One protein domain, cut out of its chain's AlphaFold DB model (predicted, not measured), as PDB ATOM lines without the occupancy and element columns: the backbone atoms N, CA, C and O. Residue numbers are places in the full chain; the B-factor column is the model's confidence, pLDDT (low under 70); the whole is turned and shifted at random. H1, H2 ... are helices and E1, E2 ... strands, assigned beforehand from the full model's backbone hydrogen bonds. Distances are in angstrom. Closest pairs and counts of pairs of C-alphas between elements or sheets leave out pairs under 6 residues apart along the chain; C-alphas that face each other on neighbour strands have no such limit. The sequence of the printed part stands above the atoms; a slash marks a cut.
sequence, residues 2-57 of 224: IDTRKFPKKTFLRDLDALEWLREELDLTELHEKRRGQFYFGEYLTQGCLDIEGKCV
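AT A GLANCE: This is residues 2 to 57 of the 224 residues of an uncharacterized protein of Fusarium mangiferae (UniProt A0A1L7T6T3). There is little regular structure: a helical hairpin, H1 and H2, forms one end, the short strands E1 and E2 pair in the middle, and residues 2 to 11 and 47 to 57, with no named element, form the other end. The 56 printed residues hold E1, H1, H2, E2 in chain order, the sheet E1 - E2 antiparallel; the class is mixed, with 22 residues in named elements. The whole is loose, radius of gyration of the C-alphas 13.6 A, and elongated, 38 by 24 by 15 A.

IN THESE COORDINATES: E1, residues 12 to 14, begins at C-alpha 12 (26.505, 110.164, 107.493). H1, residues 15 to 22, is 10.3 A long; H2, residues 29 to 36, 10.4 A. E2, residues 44 to 46, ends at C-alpha 46 (30.180, 113.418, 108.775).

HOW THE PARTS SIT: E1 and E2 are antiparallel at 139 degrees, with N 13 and O 45 at 2.9 A, within hydrogen-bond range. H1 and H2 touch, the closest C-alphas, Leu 19 and His 32, 5.9 A apart, at a shallow tilt of 28 degrees, opposite ways. In both, every O i to N i+4 pair is within hydrogen-bond range. E1 and H2 are apart.

THE WHOLE: The C-alphas farthest apart, of Glu 24 and Gly 54, are 38.5 A apart. The printed part has no cut and no long link; no printed residue is under 70 in pLDDT.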
ATOM      1  N   ILE A   2      17.824 116.701 113.120       91.00
ATOM      2  CA  ILE A   2      18.294 116.814 111.726       91.00
ATOM      3  C   ILE A   2      17.449 115.900 110.826       91.00
ATOM      4  O   ILE A   2      17.226 114.743 111.173       91.00
ATOM      5  N   ASP A   3      17.008 116.398 109.667       91.62
ATOM      6  CA  ASP A   3      16.350 115.588 108.631       91.62
ATOM      7  C   ASP A   3      17.380 115.069 107.628       91.62
ATOM      8  O   ASP A   3      17.780 115.768 106.693       91.62
ATOM      9  N   THR A   4      17.813 113.826 107.820       91.81
ATOM     10  CA  THR A   4      18.878 113.212 107.018       91.81
ATOM     11  C   THR A   4      18.488 112.995 105.552       91.81
ATOM     12  O   THR A   4      19.373 112.865 104.709       91.81
ATOM     13  N   ARG A   5      17.192 113.035 105.205       90.75
ATOM     14  CA  ARG A   5      16.707 112.916 103.814       90.75
ATOM     15  C   ARG A   5      17.076 114.128 102.961       90.75
ATOM     16  O   ARG A   5      17.125 114.022 101.740       90.75
ATOM     17  N   LYS A   6      17.346 115.274 103.596       92.94
ATOM     18  CA  LYS A   6      17.763 116.515 102.925       92.94
ATOM     19  C   LYS A   6      19.265 116.575 102.625       92.94
ATOM     20  O   LYS A   6      19.750 117.607 102.165       92.94
ATOM     21  N   PHE A   7      20.001 115.498 102.892       93.12
ATOM     22  CA  PHE A   7      21.432 115.400 102.624       93.12
ATOM     23  C   PHE A   7      21.709 114.380 101.515       93.12
ATOM     24  O   PHE A   7      20.942 113.427 101.343       93.12
ATOM     25  N   PRO A   8      22.812 114.541 100.761       92.56
ATOM     26  CA  PRO A   8      23.272 113.520  99.836       92.56
ATOM     27  C   PRO A   8      23.417 112.147 100.505       92.56
ATOM     28  O   PRO A   8      23.724 112.009 101.693       92.56
ATOM     29  N   LYS A   9      23.235 111.085  99.717       90.75
ATOM     30  CA  LYS A   9      23.536 109.733 100.197       90.75
ATOM     31  C   LYS A   9      25.005 109.669 100.627       90.75
ATOM     32  O   LYS A   9      25.864 110.219  99.946       90.75
ATOM     33  N   LYS A  10      25.276 108.923 101.704       89.19
ATOM     34  CA  LYS A  10      26.612 108.733 102.303       89.19
ATOM     35  C   LYS A  10      27.194 109.958 103.028       89.19
ATOM     36  O   LYS A  10      28.366 109.928 103.375       89.19
ATOM     37  N   THR A  11      26.402 110.996 103.317       93.38
ATOM     38  CA  THR A  11      26.849 112.103 104.189       93.38
ATOM     39  C   THR A  11      27.142 111.647 105.621       93.38
ATOM     40  O   THR A  11      28.069 112.159 106.241       93.38
ATOM     41  N   PHE A  12      26.372 110.685 106.134       93.00
ATOM     42  CA  PHE A  12      26.505 110.164 107.493       93.00
ATOM     43  C   PHE A  12      27.077 108.742 107.465       93.00
ATOM     44  O   PHE A  12      26.508 107.860 106.816       93.00
ATOM     45  N   LEU A  13      28.174 108.522 108.188       92.12
ATOM     46  CA  LEU A  13      28.819 107.228 108.413       92.12
ATOM     47  C   LEU A  13      28.610 106.820 109.873       92.12
ATOM     48  O   LEU A  13      28.821 107.638 110.760       92.12
ATOM     49  N   ARG A  14      28.208 105.578 110.155       91.50
ATOM     50  CA  ARG A  14      28.099 105.119 111.550       91.50
ATOM     51  C   ARG A  14      29.485 104.995 112.166       91.50
ATOM     52  O   ARG A  14      30.400 104.492 111.515       91.50
ATOM     53  N   ASP A  15      29.616 105.380 113.429       91.62
ATOM     54  CA  ASP A  15      30.850 105.203 114.199       91.62
ATOM     55  C   ASP A  15      31.337 103.743 114.187       91.62
ATOM     56  O   ASP A  15      32.523 103.488 113.996       91.62
ATOM     57  N   LEU A  16      30.419 102.780 114.305       91.56
ATOM     58  CA  LEU A  16      30.722 101.349 114.248       91.56
ATOM     59  C   LEU A  16      31.327 100.929 112.910       91.56
ATOM     60  O   LEU A  16      32.279 100.156 112.907       91.56
ATOM     61  N   ASP A  17      30.803 101.439 111.793       91.50
ATOM     62  CA  ASP A  17      31.324 101.102 110.464       91.50
ATOM     63  C   ASP A  17      32.726 101.701 110.270       91.50
ATOM     64  O   ASP A  17      33.601 101.066 109.684       91.50
ATOM     65  N   ALA A  18      32.960 102.908 110.801       91.19
ATOM     66  CA  ALA A  18      34.276 103.540 110.785       91.19
ATOM     67  C   ALA A  18      35.292 102.767 111.643       91.19
ATOM     68  O   ALA A  18      36.413 102.522 111.203       91.19
ATOM     69  N   LEU A  19      34.901 102.354 112.853       92.81
ATOM     70  CA  LEU A  19      35.764 101.600 113.764       92.81
ATOM     71  C   LEU A  19      36.090 100.206 113.234       92.81
ATOM     72  O   LEU A  19      37.227  99.769 113.363       92.81
ATOM     73  N   GLU A  20      35.125  99.522 112.619       91.50
ATOM     74  CA  GLU A  20      35.354  98.219 111.986       91.50
ATOM     75  C   GLU A  20      36.467  98.303 110.929       91.50
ATOM     76  O   GLU A  20      37.275  97.384 110.820       91.50
ATOM     77  N   TRP A  21      36.546  99.422 110.200       90.31
ATOM     78  CA  TRP A  21      37.556  99.641 109.163       90.31
ATOM     79  C   TRP A  21      38.901 100.152 109.708       90.31
ATOM     80  O   TRP A  21      39.948  99.734 109.230       90.31
ATOM     81  N   LEU A  22      38.891 101.024 110.723       89.81
ATOM     82  CA  LEU A  22      40.093 101.716 111.218       89.81
ATOM     83  C   LEU A  22      40.784 101.047 112.414       89.81
ATOM     84  O   LEU A  22      41.872 101.480 112.800       89.81
ATOM     85  N   ARG A  23      40.166 100.041 113.050       85.62
ATOM     86  CA  ARG A  23      40.646  99.526 114.348       85.62
ATOM     87  C   ARG A  23      42.094  99.036 114.341       85.62
ATOM     88  O   ARG A  23      42.768  99.209 115.350       85.62
ATOM     89  N   GLU A  24      42.557  98.449 113.236       81.81
ATOM     90  CA  GLU A  24      43.899  97.858 113.127       81.81
ATOM     91  C   GLU A  24      44.949  98.914 112.768       81.81
ATOM     92  O   GLU A  24      46.072  98.862 113.259       81.81
ATOM     93  N   GLU A  25      44.574  99.908 111.960       86.50
ATOM     94  CA  GLU A  25      45.485 100.963 111.503       86.50
ATOM     95  C   GLU A  25      45.794 101.996 112.595       86.50
ATOM     96  O   GLU A  25      46.891 102.550 112.632       86.50
ATOM     97  N   LEU A  26      44.827 102.267 113.477       85.38
ATOM     98  CA  LEU A  26      44.893 103.347 114.468       85.38
ATOM     99  C   LEU A  26      44.921 102.855 115.925       85.38
ATOM    100  O   LEU A  26      44.747 103.664 116.834       85.38
ATOM    101  N   ASP A  27      45.105 101.550 116.147       88.88
ATOM    102  CA  ASP A  27      45.044 100.902 117.469       88.88
ATOM    103  C   ASP A  27      43.768 101.271 118.261       88.88
ATOM    104  O   ASP A  27      43.792 101.683 119.421       88.88
ATOM    105  N   LEU A  28      42.603 101.146 117.610       91.50
ATOM    106  CA  LEU A  28      41.296 101.476 118.204       91.50
ATOM    107  C   LEU A  28      40.560 100.242 118.732       91.50
ATOM    108  O   LEU A  28      39.344 100.288 118.928       91.50
ATOM    109  N   THR A  29      41.267  99.136 118.973       90.00
ATOM    110  CA  THR A  29      40.668  97.864 119.408       90.00
ATOM    111  C   THR A  29      39.865  98.029 120.700       90.00
ATOM    112  O   THR A  29      38.714  97.602 120.773       90.00
ATOM    113  N   GLU A  30      40.417  98.716 121.705       90.38
ATOM    114  CA  GLU A  30      39.713  98.942 122.975       90.38
ATOM    115  C   GLU A  30      38.434  99.774 122.780       90.38
ATOM    116  O   GLU A  30      37.378  99.464 123.343       90.38
ATOM    117  N   LEU A  31      38.507 100.823 121.955       90.38
ATOM    118  CA  LEU A  31      37.355 101.662 121.635       90.38
ATOM    119  C   LEU A  31      36.290 100.861 120.879       90.38
ATOM    120  O   LEU A  31      35.112 100.931 121.225       90.38
ATOM    121  N   HIS A  32      36.699 100.064 119.895       91.25
ATOM    122  CA  HIS A  32      35.825  99.181 119.135       91.25
ATOM    123  C   HIS A  32      35.075  98.202 120.050       91.25
ATOM    124  O   HIS A  32      33.846  98.130 119.990       91.25
ATOM    125  N   GLU A  33      35.767  97.535 120.977       90.50
ATOM    126  CA  GLU A  33      35.131  96.629 121.941       90.50
ATOM    127  C   GLU A  33      34.163  97.361 122.879       90.50
ATOM    128  O   GLU A  33      33.029  96.914 123.090       90.50
ATOM    129  N   LYS A  34      34.533  98.551 123.372       90.62
ATOM    130  CA  LYS A  34      33.623  99.397 124.165       90.62
ATOM    131  C   LYS A  34      32.349  99.738 123.384       90.62
ATOM    132  O   LYS A  34      31.248  99.608 123.934       90.62
ATOM    133  N   ARG A  35      32.471 100.113 122.104       90.69
ATOM    134  CA  ARG A  35      31.337 100.436 121.215       90.69
ATOM    135  C   ARG A  35      30.539  99.206 120.776       90.69
ATOM    136  O   ARG A  35      29.354  99.336 120.469       90.69
ATOM    137  N   ARG A  36      31.104  97.996 120.807       87.81
ATOM    138  CA  ARG A  36      30.364  96.724 120.641       87.81
ATOM    139  C   ARG A  36      29.671  96.252 121.922       87.81
ATOM    140  O   ARG A  36      28.701  95.498 121.853       87.81
ATOM    141  N   GLY A  37      30.095  96.762 123.072       87.19
ATOM    142  CA  GLY A  37      29.467  96.531 124.366       87.19
ATOM    143  C   GLY A  37      28.387  97.553 124.735       87.19
ATOM    144  O   GLY A  37      27.579  97.992 123.910       87.19
ATOM    145  N   GLN A  38      28.370  97.904 126.023       84.81
ATOM    146  CA  GLN A  38      27.386  98.792 126.656       84.81
ATOM    147  C   GLN A  38      27.553 100.281 126.308       84.81
ATOM    148  O   GLN A  38      26.603 101.045 126.467       84.81
ATOM    149  N   PHE A  39      28.719 100.684 125.785       89.62
ATOM    150  CA  PHE A  39      29.053 102.079 125.458       89.62
ATOM    151  C   PHE A  39      28.708 102.466 124.013       89.62
ATOM    152  O   PHE A  39      29.280 103.392 123.434       89.62
ATOM    153  N   TYR A  40      27.762 101.753 123.403       90.81
ATOM    154  CA  TYR A  40      27.210 102.153 122.118       90.81
ATOM    155  C   TYR A  40      26.196 103.285 122.291       90.81
ATOM    156  O   TYR A  40      25.205 103.116 123.010       90.81
ATOM    157  N   PHE A  41      26.429 104.420 121.631       89.31
ATOM    158  CA  PHE A  41      25.575 105.613 121.719       89.31
ATOM    159  C   PHE A  41      24.942 106.016 120.377       89.31
ATOM    160  O   PHE A  41      24.216 107.002 120.330       89.31
ATOM    161  N   GLY A  42      25.148 105.231 119.310       89.25
ATOM    162  CA  GLY A  42      24.505 105.478 118.014       89.25
ATOM    163  C   GLY A  42      25.045 106.700 117.285       89.25
ATOM    164  O   GLY A  42      24.271 107.435 116.676       89.25
ATOM    165  N   GLU A  43      26.349 106.944 117.389       90.19
ATOM    166  CA  GLU A  43      26.988 108.122 116.814       90.19
ATOM    167  C   GLU A  43      27.121 107.993 115.289       90.19
ATOM    168  O   GLU A  43      27.390 106.922 114.737       90.19
ATOM    169  N   TYR A  44      26.943 109.122 114.604       92.12
ATOM    170  CA  TYR A  44      27.171 109.248 113.170       92.12
ATOM    171  C   TYR A  44      28.214 110.331 112.922       92.12
ATOM    172  O   TYR A  44      28.117 111.442 113.442       92.12
ATOM    173  N   LEU A  45      29.194 110.001 112.094       92.31
ATOM    174  CA  LEU A  45      30.252 110.879 111.634       92.31
ATOM    175  C   LEU A  45      29.857 111.497 110.292       92.31
ATOM    176  O   LEU A  45      29.206 110.860 109.462       92.31
ATOM    177  N   THR A  46      30.284 112.735 110.071       91.75
ATOM    178  CA  THR A  46      30.180 113.418 108.775       91.75
ATOM    179  C   THR A  46      31.557 113.936 108.380       91.75
ATOM    180  O   THR A  46      32.405 114.160 109.245       91.75
ATOM    181  N   GLN A  47      31.808 114.080 107.080       84.31
ATOM    182  CA  GLN A  47      33.094 114.555 106.576       84.31
ATOM    183  C   GLN A  47      33.021 116.042 106.215       84.31
ATOM    184  O   GLN A  47      32.173 116.452 105.424       84.31
ATOM    185  N   GLY A  48      33.962 116.830 106.737       86.00
ATOM    186  CA  GLY A  48      34.096 118.250 106.406       86.00
ATOM    187  C   GLY A  48      33.030 119.134 107.058       86.00
ATOM    188  O   GLY A  48      32.602 118.885 108.182       86.00
ATOM    189  N   CYS A  49      32.642 120.204 106.360       87.38
ATOM    190  CA  CYS A  49      31.614 121.130 106.828       87.38
ATOM    191  C   CYS A  49      30.216 120.574 106.520       87.38
ATOM    192  O   CYS A  49      29.886 120.328 105.358       87.38
ATOM    193  N   LEU A  50      29.392 120.394 107.555       91.06
ATOM    194  CA  LEU A  50      27.999 119.985 107.415       91.06
ATOM    195  C   LEU A  50      27.102 121.226 107.379       91.06
ATOM    196  O   LEU A  50      26.811 121.818 108.414       91.06
ATOM    197  N   ASP A  51      26.640 121.600 106.190       92.56
ATOM    198  CA  ASP A  51      25.631 122.649 106.046       92.56
ATOM    199  C   ASP A  51      24.261 122.144 106.532       92.56
ATOM    200  O   ASP A  51      23.618 121.314 105.874       92.56
ATOM    201  N   ILE A  52      23.827 122.654 107.683       92.69
ATOM    202  CA  ILE A  52      22.575 122.289 108.355       92.69
ATOM    203  C   ILE A  52      21.428 123.282 108.106       92.69
ATOM    204  O   ILE A  52      20.302 123.011 108.539       92.69
ATOM    205  N   GLU A  53      21.668 124.386 107.393       93.88
ATOM    206  CA  GLU A  53      20.681 125.452 107.202       93.88
ATOM    207  C   GLU A  53      19.408 124.914 106.521       93.88
ATOM    208  O   GLU A  53      19.455 124.210 105.509       93.88
ATOM    209  N   GLY A  54      18.239 125.153 107.129       91.31
ATOM    210  CA  GLY A  54      16.939 124.641 106.657       91.31
ATOM    211  C   GLY A  54      16.758 123.108 106.725       91.31
ATOM    212  O   GLY A  54      15.693 122.565 106.376       91.31
ATOM    213  N   LYS A  55      17.775 122.372 107.188       93.69
ATOM    214  CA  LYS A  55      17.791 120.900 107.269       93.69
ATOM    215  C   LYS A  55      17.650 120.382 108.695       93.69
ATOM    216  O   LYS A  55      17.314 119.210 108.875       93.69
ATOM    217  N   CYS A  56      17.816 121.244 109.689       93.38
ATOM    218  CA  CYS A  56      17.636 120.926 111.095       93.38
ATOM    219  C   CYS A  56      16.635 121.869 111.781       93.38
ATOM    220  O   CYS A  56      16.135 122.824 111.188       93.38
ATOM    221  N   VAL A  57      16.330 121.543 113.033       93.62
ATOM    222  CA  VAL A  57      15.831 122.490 114.029       93.62
ATOM    223  C   VAL A  57      16.788 122.454 115.211       93.62
ATOM    224  O   VAL A  57      17.167 121.368 115.675       93.62
TER     225      VAL A  57